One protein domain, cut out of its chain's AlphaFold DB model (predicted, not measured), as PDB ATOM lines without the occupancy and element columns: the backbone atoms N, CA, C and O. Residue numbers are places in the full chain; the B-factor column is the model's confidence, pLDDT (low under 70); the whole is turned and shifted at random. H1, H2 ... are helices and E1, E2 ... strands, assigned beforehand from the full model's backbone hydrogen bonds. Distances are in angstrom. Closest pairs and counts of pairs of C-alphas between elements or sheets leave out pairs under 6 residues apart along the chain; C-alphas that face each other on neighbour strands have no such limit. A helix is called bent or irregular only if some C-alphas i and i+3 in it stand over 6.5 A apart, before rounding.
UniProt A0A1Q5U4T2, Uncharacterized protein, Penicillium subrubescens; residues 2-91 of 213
ATOM      1  N   VAL A   2      21.955 -49.983  51.685       64.69
ATOM      2  CA  VAL A   2      20.917 -50.437  52.633       64.69
ATOM      3  C   VAL A   2      20.283 -49.255  53.372       64.69
ATOM      4  O   VAL A   2      20.992 -48.343  53.790       64.69
ATOM      5  N   ILE A   3      18.954 -49.265  53.496       69.69
ATOM      6  CA  ILE A   3      18.146 -48.256  54.202       69.69
ATOM      7  C   ILE A   3      17.710 -48.791  55.568       69.69
ATOM      8  O   ILE A   3      17.824 -48.074  56.564       69.69
ATOM      9  N   SER A   4      17.227 -50.035  55.610       76.12
ATOM     10  CA  SER A   4      16.836 -50.743  56.829       76.12
ATOM     11  C   SER A   4      17.373 -52.168  56.830       76.12
ATOM     12  O   SER A   4      17.619 -52.759  55.777       76.12
ATOM     13  N   TYR A   5      17.538 -52.691  58.039       75.62
ATOM     14  CA  TYR A   5      17.772 -54.100  58.303       75.62
ATOM     15  C   TYR A   5      16.548 -54.647  59.040       75.62
ATOM     16  O   TYR A   5      15.915 -53.888  59.781       75.62
ATOM     17  N   ASP A   6      16.218 -55.915  58.827       83.19
ATOM     18  CA  ASP A   6      15.195 -56.611  59.601       83.19
ATOM     19  C   ASP A   6      15.694 -56.959  61.020       83.19
ATOM     20  O   ASP A   6      16.790 -56.570  61.440       83.19
ATOM     21  N   GLU A   7      14.858 -57.659  61.790       84.44
ATOM     22  CA  GLU A   7      15.158 -58.060  63.170       84.44
ATOM     23  C   GLU A   7      16.364 -59.015  63.274       84.44
ATOM     24  O   GLU A   7      17.010 -59.062  64.324       84.44
ATOM     25  N   ASP A   8      16.705 -59.708  62.183       86.50
ATOM     26  CA  ASP A   8      17.831 -60.642  62.080       86.50
ATOM     27  C   ASP A   8      19.128 -59.953  61.607       86.50
ATOM     28  O   ASP A   8      20.211 -60.546  61.623       86.50
ATOM     29  N   GLY A   9      19.052 -58.664  61.254       77.31
ATOM     30  CA  GLY A   9      20.178 -57.884  60.754       77.31
ATOM     31  C   GLY A   9      20.433 -58.070  59.258       77.31
ATOM     32  O   GLY A   9      21.494 -57.657  58.775       77.31
ATOM     33  N   ASP A  10      19.480 -58.648  58.524       77.69
ATOM     34  CA  ASP A  10      19.530 -58.787  57.074       77.69
ATOM     35  C   ASP A  10      18.972 -57.528  56.386       77.69
ATOM     36  O   ASP A  10      18.053 -56.882  56.890       77.69
ATOM     37  N   PRO A  11      19.536 -57.097  55.240       76.94
ATOM     38  CA  PRO A  11      19.042 -55.921  54.527       76.94
ATOM     39  C   PRO A  11      17.599 -56.109  54.031       76.94
ATOM     40  O   PRO A  11      17.356 -56.877  53.104       76.94
ATOM     41  N   GLU A  12      16.657 -55.342  54.577       80.44
ATOM     42  CA  GLU A  12      15.228 -55.438  54.237       80.44
ATOM     43  C   GLU A  12      14.850 -54.477  53.099       80.44
ATOM     44  O   GLU A  12      14.130 -54.830  52.163       80.44
ATOM     45  N   THR A  13      15.372 -53.246  53.139       79.94
ATOM     46  CA  THR A  13      15.133 -52.235  52.100       79.94
ATOM     47  C   THR A  13      16.423 -51.537  51.696       79.94
ATOM     48  O   THR A  13      17.356 -51.370  52.488       79.94
ATOM     49  N   GLY A  14      16.505 -51.105  50.438       75.44
ATOM     50  CA  GLY A  14      17.702 -50.458  49.923       75.44
ATOM     51  C   GLY A  14      17.469 -49.632  48.669       75.44
ATOM     52  O   GLY A  14      16.538 -49.876  47.909       75.44
ATOM     53  N   TYR A  15      18.367 -48.679  48.448       77.06
ATOM     54  CA  TYR A  15      18.495 -47.957  47.190       77.06
ATOM     55  C   TYR A  15      19.283 -48.788  46.177       77.06
ATOM     56  O   TYR A  15      20.337 -49.371  46.495       77.06
ATOM     57  N   THR A  16      18.790 -48.796  44.943       80.31
ATOM     58  CA  THR A  16      19.525 -49.227  43.757       80.31
ATOM     59  C   THR A  16      20.612 -48.206  43.406       80.31
ATOM     60  O   THR A  16      20.645 -47.092  43.929       80.31
ATOM     61  N   VAL A  17      21.528 -48.567  42.503       80.44
ATOM     62  CA  VAL A  17      22.518 -47.603  41.992       80.44
ATOM     63  C   VAL A  17      21.828 -46.453  41.251       80.44
ATOM     64  O   VAL A  17      22.237 -45.310  41.408       80.44
ATOM     65  N   ALA A  18      20.751 -46.729  40.513       78.00
ATOM     66  CA  ALA A  18      19.999 -45.699  39.798       78.00
ATOM     67  C   ALA A  18      19.308 -44.701  40.745       78.00
ATOM     68  O   ALA A  18      19.226 -43.522  40.416       78.00
ATOM     69  N   ASP A  19      18.883 -45.142  41.933       77.75
ATOM     70  CA  ASP A  19      18.269 -44.257  42.934       77.75
ATOM     71  C   ASP A  19      19.267 -43.250  43.528       77.75
ATOM     72  O   ASP A  19      18.875 -42.172  43.967       77.75
ATOM     73  N   VAL A  20      20.556 -43.604  43.569       76.44
ATOM     74  CA  VAL A  20      21.618 -42.745  44.126       76.44
ATOM     75  C   VAL A  20      22.331 -41.936  43.047       76.44
ATOM     76  O   VAL A  20      22.773 -40.830  43.334       76.44
ATOM     77  N   TYR A  21      22.397 -42.451  41.817       77.25
ATOM     78  CA  TYR A  21      22.978 -41.783  40.652       77.25
ATOM     79  C   TYR A  21      21.878 -41.501  39.613       77.25
ATOM     80  O   TYR A  21      21.825 -42.171  38.577       77.25
ATOM     81  N   PRO A  22      20.990 -40.515  39.851       71.94
ATOM     82  CA  PRO A  22      19.822 -40.273  38.998       71.94
ATOM     83  C   PRO A  22      20.193 -39.874  37.562       71.94
ATOM     84  O   PRO A  22      19.413 -40.079  36.634       71.94
ATOM     85  N   HIS A  23      21.404 -39.350  37.351       73.62
ATOM     86  CA  HIS A  23      21.913 -38.972  36.032       73.62
ATOM     87  C   HIS A  23      22.564 -40.126  35.258       73.62
ATOM     88  O   HIS A  23      22.985 -39.916  34.123       73.62
ATOM     89  N   ILE A  24      22.599 -41.353  35.798       74.31
ATOM     90  CA  ILE A  24      23.200 -42.508  35.107       74.31
ATOM     91  C   ILE A  24      22.558 -42.776  33.737       74.31
ATOM     92  O   ILE A  24      23.248 -43.158  32.799       74.31
ATOM     93  N   GLN A  25      21.256 -42.512  33.586       68.44
ATOM     94  CA  GLN A  25      20.553 -42.661  32.306       68.44
ATOM     95  C   GLN A  25      20.991 -41.610  31.275       68.44
ATOM     96  O   GLN A  25      21.023 -41.892  30.082       68.44
ATOM     97  N   ALA A  26      21.373 -40.411  31.725       69.56
ATOM     98  CA  ALA A  26      21.882 -39.356  30.850       69.56
ATOM     99  C   ALA A  26      23.314 -39.638  30.355       69.56
ATOM    100  O   ALA A  26      23.754 -39.022  29.388       69.56
ATOM    101  N   MET A  27      24.029 -40.584  30.978       71.38
ATOM    102  CA  MET A  27      25.369 -41.007  30.551       71.38
ATOM    103  C   MET A  27      25.353 -41.902  29.294       71.38
ATOM    104  O   MET A  27      26.413 -42.135  28.711       71.38
ATOM    105  N   GLY A  28      24.177 -42.385  28.866       68.69
ATOM    106  CA  GLY A  28      23.972 -43.151  27.631       68.69
ATOM    107  C   GLY A  28      23.392 -44.555  27.840       68.69
ATOM    108  O   GLY A  28      23.197 -45.019  28.964       68.69
ATOM    109  N   ASP A  29      23.129 -45.248  26.730       64.25
ATOM    110  CA  ASP A  29      22.619 -46.621  26.747       64.25
ATOM    111  C   ASP A  29      23.714 -47.626  27.165       64.25
ATOM    112  O   ASP A  29      24.886 -47.486  26.810       64.25
ATOM    113  N   ASN A  30      23.328 -48.686  27.888       76.12
ATOM    114  CA  ASN A  30      24.209 -49.778  28.349       76.12
ATOM    115  C   ASN A  30      25.345 -49.367  29.307       76.12
ATOM    116  O   ASN A  30      26.421 -49.979  29.306       76.12
ATOM    117  N   ILE A  31      25.115 -48.352  30.140       80.38
ATOM    118  CA  ILE A  31      26.033 -48.006  31.227       80.38
ATOM    119  C   ILE A  31      25.895 -49.003  32.369       80.38
ATOM    120  O   ILE A  31      24.833 -49.162  32.974       80.38
ATOM    121  N   THR A  32      27.012 -49.648  32.690       83.69
ATOM    122  CA  THR A  32      27.097 -50.603  33.787       83.69
ATOM    123  C   THR A  32      27.846 -49.981  34.967       83.69
ATOM    124  O   THR A  32      28.953 -49.464  34.784       83.69
ATOM    125  N   PRO A  33      27.283 -50.043  36.188       83.81
ATOM    126  CA  PRO A  33      27.987 -49.667  37.403       83.81
ATOM    127  C   PRO A  33      28.883 -50.806  37.899       83.81
ATOM    128  O   PRO A  33      28.433 -51.936  38.083       83.81
ATOM    129  N   TYR A  34      30.141 -50.496  38.202       85.25
ATOM    130  CA  TYR A  34      31.100 -51.438  38.775       85.25
ATOM    131  C   TYR A  34      31.614 -50.907  40.107       85.25
ATOM    132  O   TYR A  34      32.139 -49.798  40.182       85.25
ATOM    133  N   TRP A  35      31.482 -51.699  41.170       83.81
ATOM    134  CA  TRP A  35      32.038 -51.337  42.469       83.81
ATOM    135  C   TRP A  35      33.564 -51.456  42.455       83.81
ATOM    136  O   TRP A  35      34.114 -52.515  42.147       83.81
ATOM    137  N   VAL A  36      34.248 -50.380  42.833       79.56
ATOM    138  CA  VAL A  36      35.704 -50.324  42.966       79.56
ATOM    139  C   VAL A  36      36.043 -50.162  44.442       79.56
ATOM    140  O   VAL A  36      35.995 -49.063  44.995       79.56
ATOM    141  N   SER A  37      36.432 -51.262  45.090       81.00
ATOM    142  CA  SER A  37      36.695 -51.290  46.536       81.00
ATOM    143  C   SER A  37      37.746 -50.273  46.993       81.00
ATOM    144  O   SER A  37      37.605 -49.707  48.073       81.00
ATOM    145  N   LEU A  38      38.768 -50.003  46.171       77.75
ATOM    146  CA  LEU A  38      39.811 -49.010  46.470       77.75
ATOM    147  C   LEU A  38      39.271 -47.576  46.531       77.75
ATOM    148  O   LEU A  38      39.733 -46.786  47.346       77.75
ATOM    149  N   LEU A  39      38.280 -47.258  45.695       75.44
ATOM    150  CA  LEU A  39      37.624 -45.950  45.669       75.44
ATOM    151  C   LEU A  39      36.457 -45.873  46.660       75.44
ATOM    152  O   LEU A  39      35.915 -44.794  46.875       75.44
ATOM    153  N   LYS A  40      36.056 -47.016  47.241       76.56
ATOM    154  CA  LYS A  40      34.815 -47.173  48.014       76.56
ATOM    155  C   LYS A  40      33.609 -46.579  47.273       76.56
ATOM    156  O   LYS A  40      32.761 -45.926  47.877       76.56
ATOM    157  N   GLY A  41      33.556 -46.788  45.959       79.06
ATOM    158  CA  GLY A  41      32.580 -46.153  45.081       79.06
ATOM    159  C   GLY A  41      32.352 -46.930  43.791       79.06
ATOM    160  O   GLY A  41      32.978 -47.964  43.550       79.06
ATOM    161  N   TYR A  42      31.442 -46.421  42.963       81.44
ATOM    162  CA  TYR A  42      31.137 -46.993  41.656       81.44
ATOM    163  C   TYR A  42      31.899 -46.263  40.548       81.44
ATOM    164  O   TYR A  42      32.001 -45.040  40.554       81.44
ATOM    165  N   THR A  43      32.405 -47.027  39.584       83.06
ATOM    166  CA  THR A  43      32.823 -46.527  38.270       83.06
ATOM    167  C   THR A  43      31.784 -46.939  37.233       83.06
ATOM    168  O   THR A  43      31.174 -48.007  37.348       83.06
ATOM    169  N   PHE A  44      31.568 -46.096  36.231       82.44
ATOM    170  CA  PHE A  44      30.543 -46.287  35.211       82.44
ATOM    171  C   PHE A  44      31.210 -46.392  33.850       82.44
ATOM    172  O   PHE A  44      32.014 -45.534  33.484       82.44
ATOM    173  N   ALA A  45      30.891 -47.443  33.102       80.50
ATOM    174  CA  ALA A  45      31.456 -47.660  31.777       80.50
ATOM    175  C   ALA A  45      30.497 -48.442  30.880       80.50
ATOM    176  O   ALA A  45      29.627 -49.172  31.367       80.50
ATOM    177  N   THR A  46      30.691 -48.338  29.566       78.06
ATOM    178  CA  THR A  46      29.947 -49.155  28.606       78.06
ATOM    179  C   THR A  46      30.485 -50.594  28.604       78.06
ATOM    180  O   THR A  46      31.656 -50.860  28.303       78.06
ATOM    181  N   GLY A  47      29.632 -51.567  28.930       73.50
ATOM    182  CA  GLY A  47      30.044 -52.972  28.980       73.50
ATOM    183  C   GLY A  47      29.058 -53.902  29.688       73.50
ATOM    184  O   GLY A  47      28.064 -53.441  30.239       73.50
ATOM    185  N   PRO A  48      29.312 -55.222  29.669       70.12
ATOM    186  CA  PRO A  48      28.451 -56.201  30.331       70.12
ATOM    187  C   PRO A  48      28.576 -56.131  31.863       70.12
ATOM    188  O   PRO A  48      29.651 -55.840  32.386       70.12
ATOM    189  N   TYR A  49      27.520 -56.520  32.586       65.62
ATOM    190  CA  TYR A  49      27.429 -56.543  34.061       65.62
ATOM    191  C   TYR A  49      28.425 -57.463  34.797       65.62
ATOM    192  O   TYR A  49      28.355 -57.586  36.015       65.62
ATOM    193  N   VAL A  50      29.348 -58.126  34.094       71.81
ATOM    194  CA  VAL A  50      30.197 -59.177  34.676       71.81
ATOM    195  C   VAL A  50      31.490 -58.602  35.257       71.81
ATOM    196  O   VAL A  50      31.695 -58.656  36.468       71.81
ATOM    197  N   LYS A  51      32.381 -58.044  34.424       74.88
ATOM    198  CA  LYS A  51      33.671 -57.477  34.858       74.88
ATOM    199  C   LYS A  51      34.102 -56.314  33.960       74.88
ATOM    200  O   LYS A  51      33.966 -56.362  32.741       74.88
ATOM    201  N   LEU A  52      34.703 -55.291  34.565       74.94
ATOM    202  CA  LEU A  52      35.174 -54.091  33.863       74.94
ATOM    203  C   LEU A  52      36.330 -54.395  32.876       74.94
ATOM    204  O   LEU A  52      36.348 -53.909  31.743       74.94
ATOM    205  N   CYS A  53      37.259 -55.268  33.277       77.75
ATOM    206  CA  CYS A  53      38.418 -55.715  32.489       77.75
ATOM    207  C   CYS A  53      38.242 -57.133  31.906       77.75
ATOM    208  O   CYS A  53      39.202 -57.892  31.839       77.75
ATOM    209  N   ASP A  54      37.018 -57.525  31.528       71.44
ATOM    210  CA  ASP A  54      36.731 -58.908  31.095       71.44
ATOM    211  C   ASP A  54      37.170 -59.218  29.658       71.44
ATOM    212  O   ASP A  54      37.350 -60.370  29.271       71.44
ATOM    213  N   LYS A  55      37.328 -58.180  28.829       70.94
ATOM    214  CA  LYS A  55      37.769 -58.358  27.446       70.94
ATOM    215  C   LYS A  55      39.238 -58.732  27.449       70.94
ATOM    216  O   LYS A  55      40.068 -57.948  27.901       70.94
ATOM    217  N   GLU A  56      39.545 -59.876  26.846       67.19
ATOM    218  CA  GLU A  56      40.889 -60.447  26.843       67.19
ATOM    219  C   GLU A  56      41.947 -59.406  26.462       67.19
ATOM    220  O   GLU A  56      42.955 -59.295  27.133       67.19
ATOM    221  N   LYS A  57      41.713 -58.569  25.446       71.31
ATOM    222  CA  LYS A  57      42.685 -57.579  24.943       71.31
ATOM    223  C   LYS A  57      42.600 -56.186  25.579       71.31
ATOM    224  O   LYS A  57      43.341 -55.306  25.159       71.31
ATOM    225  N   ARG A  58      41.719 -55.958  26.555       77.81
ATOM    226  CA  ARG A  58      41.531 -54.626  27.145       77.81
ATOM    227  C   ARG A  58      42.698 -54.275  28.063       77.81
ATOM    228  O   ARG A  58      43.033 -55.030  28.974       77.81
ATOM    229  N   GLN A  59      43.310 -53.126  27.806       78.00
ATOM    230  CA  GLN A  59      44.451 -52.637  28.574       78.00
ATOM    231  C   GLN A  59      44.046 -51.495  29.508       78.00
ATOM    232  O   GLN A  59      44.492 -51.478  30.651       78.00
ATOM    233  N   GLY A  60      43.143 -50.616  29.094       80.12
ATOM    234  CA  GLY A  60      42.566 -49.581  29.939       80.12
ATOM    235  C   GLY A  60      41.061 -49.473  29.744       80.12
ATOM    236  O   GLY A  60      40.455 -50.198  28.945       80.12
ATOM    237  N   ILE A  61      40.459 -48.624  30.563       80.81
ATOM    238  CA  ILE A  61      39.120 -48.108  30.349       80.81
ATOM    239  C   ILE A  61      39.029 -46.722  30.964       80.81
ATOM    240  O   ILE A  61      39.517 -46.498  32.074       80.81
ATOM    241  N   THR A  62      38.353 -45.821  30.271       82.06
ATOM    242  CA  THR A  62      38.012 -44.508  30.803       82.06
ATOM    243  C   THR A  62      36.558 -44.511  31.250       82.06
ATOM    244  O   THR A  62      35.669 -44.959  30.528       82.06
ATOM    245  N   SER A  63      36.310 -44.062  32.479       80.19
ATOM    246  CA  SER A  63      34.959 -43.983  33.021       80.19
ATOM    247  C   SER A  63      34.141 -42.926  32.281       80.19
ATOM    248  O   SER A  63      34.642 -41.840  31.973       80.19
ATOM    249  N   ARG A  64      32.843 -43.171  32.113       78.56
ATOM    250  CA  ARG A  64      31.905 -42.116  31.723       78.56
ATOM    251  C   ARG A  64      31.844 -41.040  32.808       78.56
ATOM    252  O   ARG A  64      31.976 -41.334  33.995       78.56
ATOM    253  N   ALA A  65      31.698 -39.788  32.380       71.62
ATOM    254  CA  ALA A  65      31.570 -38.653  33.286       71.62
ATOM    255  C   ALA A  65      30.121 -38.497  33.732       71.62
ATOM    256  O   ALA A  65      29.210 -38.648  32.917       71.62
ATOM    257  N   ASP A  66      29.925 -38.075  34.977       68.81
ATOM    258  CA  ASP A  66      28.710 -37.346  35.316       68.81
ATOM    259  C   ASP A  66      28.761 -35.965  34.650       68.81
ATOM    260  O   ASP A  66      29.771 -35.264  34.736       68.81
ATOM    261  N   SER A  67      27.684 -35.578  33.967       66.25
ATOM    262  CA  SER A  67      27.554 -34.236  33.388       66.25
ATOM    263  C   SER A  67      27.395 -33.149  34.461       66.25
ATOM    264  O   SER A  67      27.506 -31.967  34.140       66.25
ATOM    265  N   TYR A  68      27.169 -33.536  35.724       62.16
ATOM    266  CA  TYR A  68      26.948 -32.636  36.858       62.16
ATOM    267  C   TYR A  68      27.846 -32.986  38.066       62.16
ATOM    268  O   TYR A  68      27.343 -33.308  39.144       62.16
ATOM    269  N   PRO A  69      29.188 -32.905  37.933       55.59
ATOM    270  CA  PRO A  69      30.148 -33.441  38.906       55.59
ATOM    271  C   PRO A  69      30.256 -32.662  40.237       55.59
ATOM    272  O   PRO A  69      31.140 -32.929  41.052       55.59
ATOM    273  N   ASN A  70      29.412 -31.658  40.451       49.06
ATOM    274  CA  ASN A  70      29.509 -30.658  41.514       49.06
ATOM    275  C   ASN A  70      28.193 -30.427  42.270       49.06
ATOM    276  O   ASN A  70      28.149 -29.623  43.202       49.06
ATOM    277  N   THR A  71      27.135 -31.144  41.913       51.12
ATOM    278  CA  THR A  71      25.939 -31.258  42.744       51.12
ATOM    279  C   THR A  71      26.018 -32.581  43.491       51.12
ATOM    280  O   THR A  71      26.217 -33.609  42.852       51.12
ATOM    281  N   GLU A  72      25.826 -32.596  44.818       51.16
ATOM    282  CA  GLU A  72      25.262 -33.789  45.467       51.16
ATOM    283  C   GLU A  72      23.962 -34.059  44.708       51.16
ATOM    284  O   GLU A  72      22.970 -33.368  44.945       51.16
ATOM    285  N   ALA A  73      23.982 -34.910  43.680       47.31
ATOM    286  CA  ALA A  73      22.873 -34.936  42.740       47.31
ATOM    287  C   ALA A  73      21.701 -35.637  43.428       47.31
ATOM    288  O   ALA A  73      21.621 -36.859  43.488       47.31
ATOM    289  N   GLY A  74      20.855 -34.826  44.064       50.38
ATOM    290  CA  GLY A  74      19.570 -35.194  44.644       50.38
ATOM    291  C   GLY A  74      19.549 -36.529  45.383       50.38
ATOM    292  O   GLY A  74      18.588 -37.272  45.209       50.38
ATOM    293  N   SER A  75      20.593 -36.862  46.154       54.06
ATOM    294  CA  SER A  75      20.663 -38.172  46.796       54.06
ATOM    295  C   SER A  75      19.473 -38.358  47.742       54.06
ATOM    296  O   SER A  75      19.031 -37.390  48.375       54.06
ATOM    297  N   PRO A  76      18.948 -39.582  47.895       58.03
ATOM    298  CA  PRO A  76      17.987 -39.852  48.948       58.03
ATOM    299  C   PRO A  76      18.534 -39.392  50.309       58.03
ATOM    300  O   PRO A  76      19.739 -39.485  50.566       58.03
ATOM    301  N   LYS A  77      17.661 -38.880  51.196       56.34
ATOM    302  CA  LYS A  77      18.056 -38.394  52.534       56.34
ATOM    303  C   LYS A  77      19.020 -39.402  53.182       56.34
ATOM    304  O   LYS A  77      18.620 -40.545  53.379       56.34
ATOM    305  N   ARG A  78      20.218 -38.935  53.583       57.78
ATOM    306  CA  ARG A  78      21.328 -39.665  54.261       57.78
ATOM    307  C   ARG A  78      22.465 -40.192  53.377       57.78
ATOM    308  O   ARG A  78      23.395 -40.773  53.928       57.78
ATOM    309  N   PHE A  79      22.446 -39.970  52.067       59.47
ATOM    310  CA  PHE A  79      23.577 -40.321  51.208       59.47
ATOM    311  C   PHE A  79      24.328 -39.067  50.755       59.47
ATOM    312  O   PHE A  79      23.742 -38.145  50.198       59.47
ATOM    313  N   THR A  80      25.639 -39.058  50.987       59.12
ATOM    314  CA  THR A  80      26.586 -38.165  50.314       59.12
ATOM    315  C   THR A  80      27.392 -39.044  49.375       59.12
ATOM    316  O   THR A  80      27.967 -40.046  49.805       59.12
ATOM    317  N   TYR A  81      27.428 -38.694  48.096       64.31
ATOM    318  CA  TYR A  81      28.264 -39.377  47.121       64.31
ATOM    319  C   TYR A  81      29.159 -38.368  46.419       64.31
ATOM    320  O   TYR A  81      28.788 -37.214  46.219       64.31
ATOM    321  N   ALA A  82      30.353 -38.820  46.054       58.16
ATOM    322  CA  ALA A  82      31.210 -38.077  45.153       58.16
ATOM    323  C   ALA A  82      30.843 -38.479  43.723       58.16
ATOM    324  O   ALA A  82      30.974 -39.646  43.351       58.16
ATOM    325  N   SER A  83      30.388 -37.528  42.918       61.62
ATOM    326  CA  SER A  83      30.448 -37.666  41.467       61.62
ATOM    327  C   SER A  83      31.911 -37.523  41.058       61.62
ATOM    328  O   SER A  83      32.527 -36.471  41.242       61.62
ATOM    329  N   PHE A  84      32.504 -38.604  40.560       61.50
ATOM    330  CA  PHE A  84      33.877 -38.560  40.075       61.50
ATOM    331  C   PHE A  84      33.898 -37.980  38.660       61.50
ATOM    332  O   PHE A  84      33.103 -38.366  37.802       61.50
ATOM    333  N   ASN A  85      34.856 -37.085  38.408       66.31
ATOM    334  CA  ASN A  85      35.255 -36.749  37.046       66.31
ATOM    335  C   ASN A  85      35.736 -38.013  36.310       66.31
ATOM    336  O   ASN A  85      36.035 -39.046  36.927       66.31
ATOM    337  N   ARG A  86      35.853 -37.910  34.981       76.94
ATOM    338  CA  ARG A  86      36.468 -38.950  34.146       76.94
ATOM    339  C   ARG A  86      37.791 -39.393  34.752       76.94
ATOM    340  O   ARG A  86      38.653 -38.569  35.051       76.94
ATOM    341  N   HIS A  87      37.940 -40.695  34.930       79.69
ATOM    342  CA  HIS A  87      39.177 -41.306  35.376       79.69
ATOM    343  C   HIS A  87      39.462 -42.539  34.534       79.69
ATOM    344  O   HIS A  87      38.560 -43.194  34.015       79.69
ATOM    345  N   MET A  88      40.741 -42.863  34.427       84.06
ATOM    346  CA  MET A  88      41.201 -44.060  33.749       84.06
ATOM    347  C   MET A  88      41.455 -45.164  34.775       84.06
ATOM    348  O   MET A  88      42.094 -44.949  35.807       84.06
ATOM    349  N   LEU A  89      41.000 -46.369  34.452       82.88
ATOM    350  CA  LEU A  89      41.331 -47.596  35.158       82.88
ATOM    351  C   LEU A  89      42.184 -48.471  34.243       82.88
ATOM    352  O   LEU A  89      41.742 -48.932  33.194       82.88
ATOM    353  N   LEU A  90      43.429 -48.706  34.652       82.44
ATOM    354  CA  LEU A  90      44.350 -49.575  33.928       82.44
ATOM    355  C   LEU A  90      44.076 -51.041  34.291       82.44
ATOM    356  O   LEU A  90      44.185 -51.440  35.452       82.44
ATOM    357  N   CYS A  91      43.739 -51.855  33.294       81.94
ATOM    358  CA  CYS A  91      43.606 -53.300  33.441       81.94
ATOM    359  C   CYS A  91      44.989 -53.961  33.585       81.94
ATOM    360  O   CYS A  91      45.977 -53.429  33.075       81.94
TER     361      CYS A  91
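Overview. This is residues 2 to 91 of the 213 residues of an uncharacterized protein of Penicillium subrubescens (UniProt A0A1Q5U4T2). Three separate two-stranded hairpins are strung out along an elongated, loosely built body: E3 and E4 form the one in the middle, E1 and E2 lie towards one end, and E5 and E6 towards the other. Two short helices, H1 and H2, bridge the first and middle hairpins, and the long loop of residues 63 to 87 swings from E5 past the helices and folds back to E6. The printed part has 90 residues, with two named helices and six named strands in the order E1, E2, H1, H2, E3, E4, E5, E6; each sheet is an antiparallel pair. The class is mixed, helices and strands, with under half of the residues in named elements. The whole is only just loose, close to compact, with a radius of gyration of the C-alphas of 14.7 A and spans of 47 by 30 by 24 A.

Arrangement. E1, residues 2 to 5, and E2, residues 11 to 14, form an antiparallel hairpin at 153 degrees, with N 3 and O 13 within hydrogen-bond range at 2.8 A. H1, residues 17 to 20, is apart from E1. H2, residues 22 to 27, is close to H1 but not clearly touching, the closest C-alphas, of Ala 18 and Ile 24, being 6.5 A apart. H2 is irregular, C-alphas 22 and 25 being 7.1 A apart. In H2, 1 of 2 O i to N i+4 pairs is within hydrogen-bond range; H1 is too short for such a pair. E3, residues 31 to 36, and E4, residues 41 to 46, form an antiparallel hairpin at 146 degrees, with N 34 and O 43 at 2.8 A and N 43 and O 34 at 2.8 A. The closest C-alphas of H2 and E3, those of Ile 24 and Ile 31, are 7.3 A apart. H2 and E4 are only just apart, at 8.3 A. E5, residues 60 to 62, comes nearest to E4 at the C-alphas of Ala 45 and Thr 62, 7.3 A apart. E6, residues 88 to 90, forms an antiparallel hairpin with E5 at 165 degrees, with N 61 and O 89 at 2.9 A.

Along the chain. E1 begins at C-alpha 2 (20.917, -50.437, 52.633). H2 is 10.1 A long. E3 measures 15.4 A and E4 17.0 A, E4 ending at C-alpha 46 (29.947, -49.155, 28.606). E6 ends at C-alpha 90 (44.350, -49.575, 33.928).

Size, cuts and confidence. The C-alphas of Glu 7 and Lys 57, the two farthest apart, are 47.1 A apart. The printed part has no cut. The links E4 to E5 and E5 to E6 are long, with 13 and 25 residues. The mean pLDDT of the printed part is 72.8, and residues 66 to 85 are among those under 70.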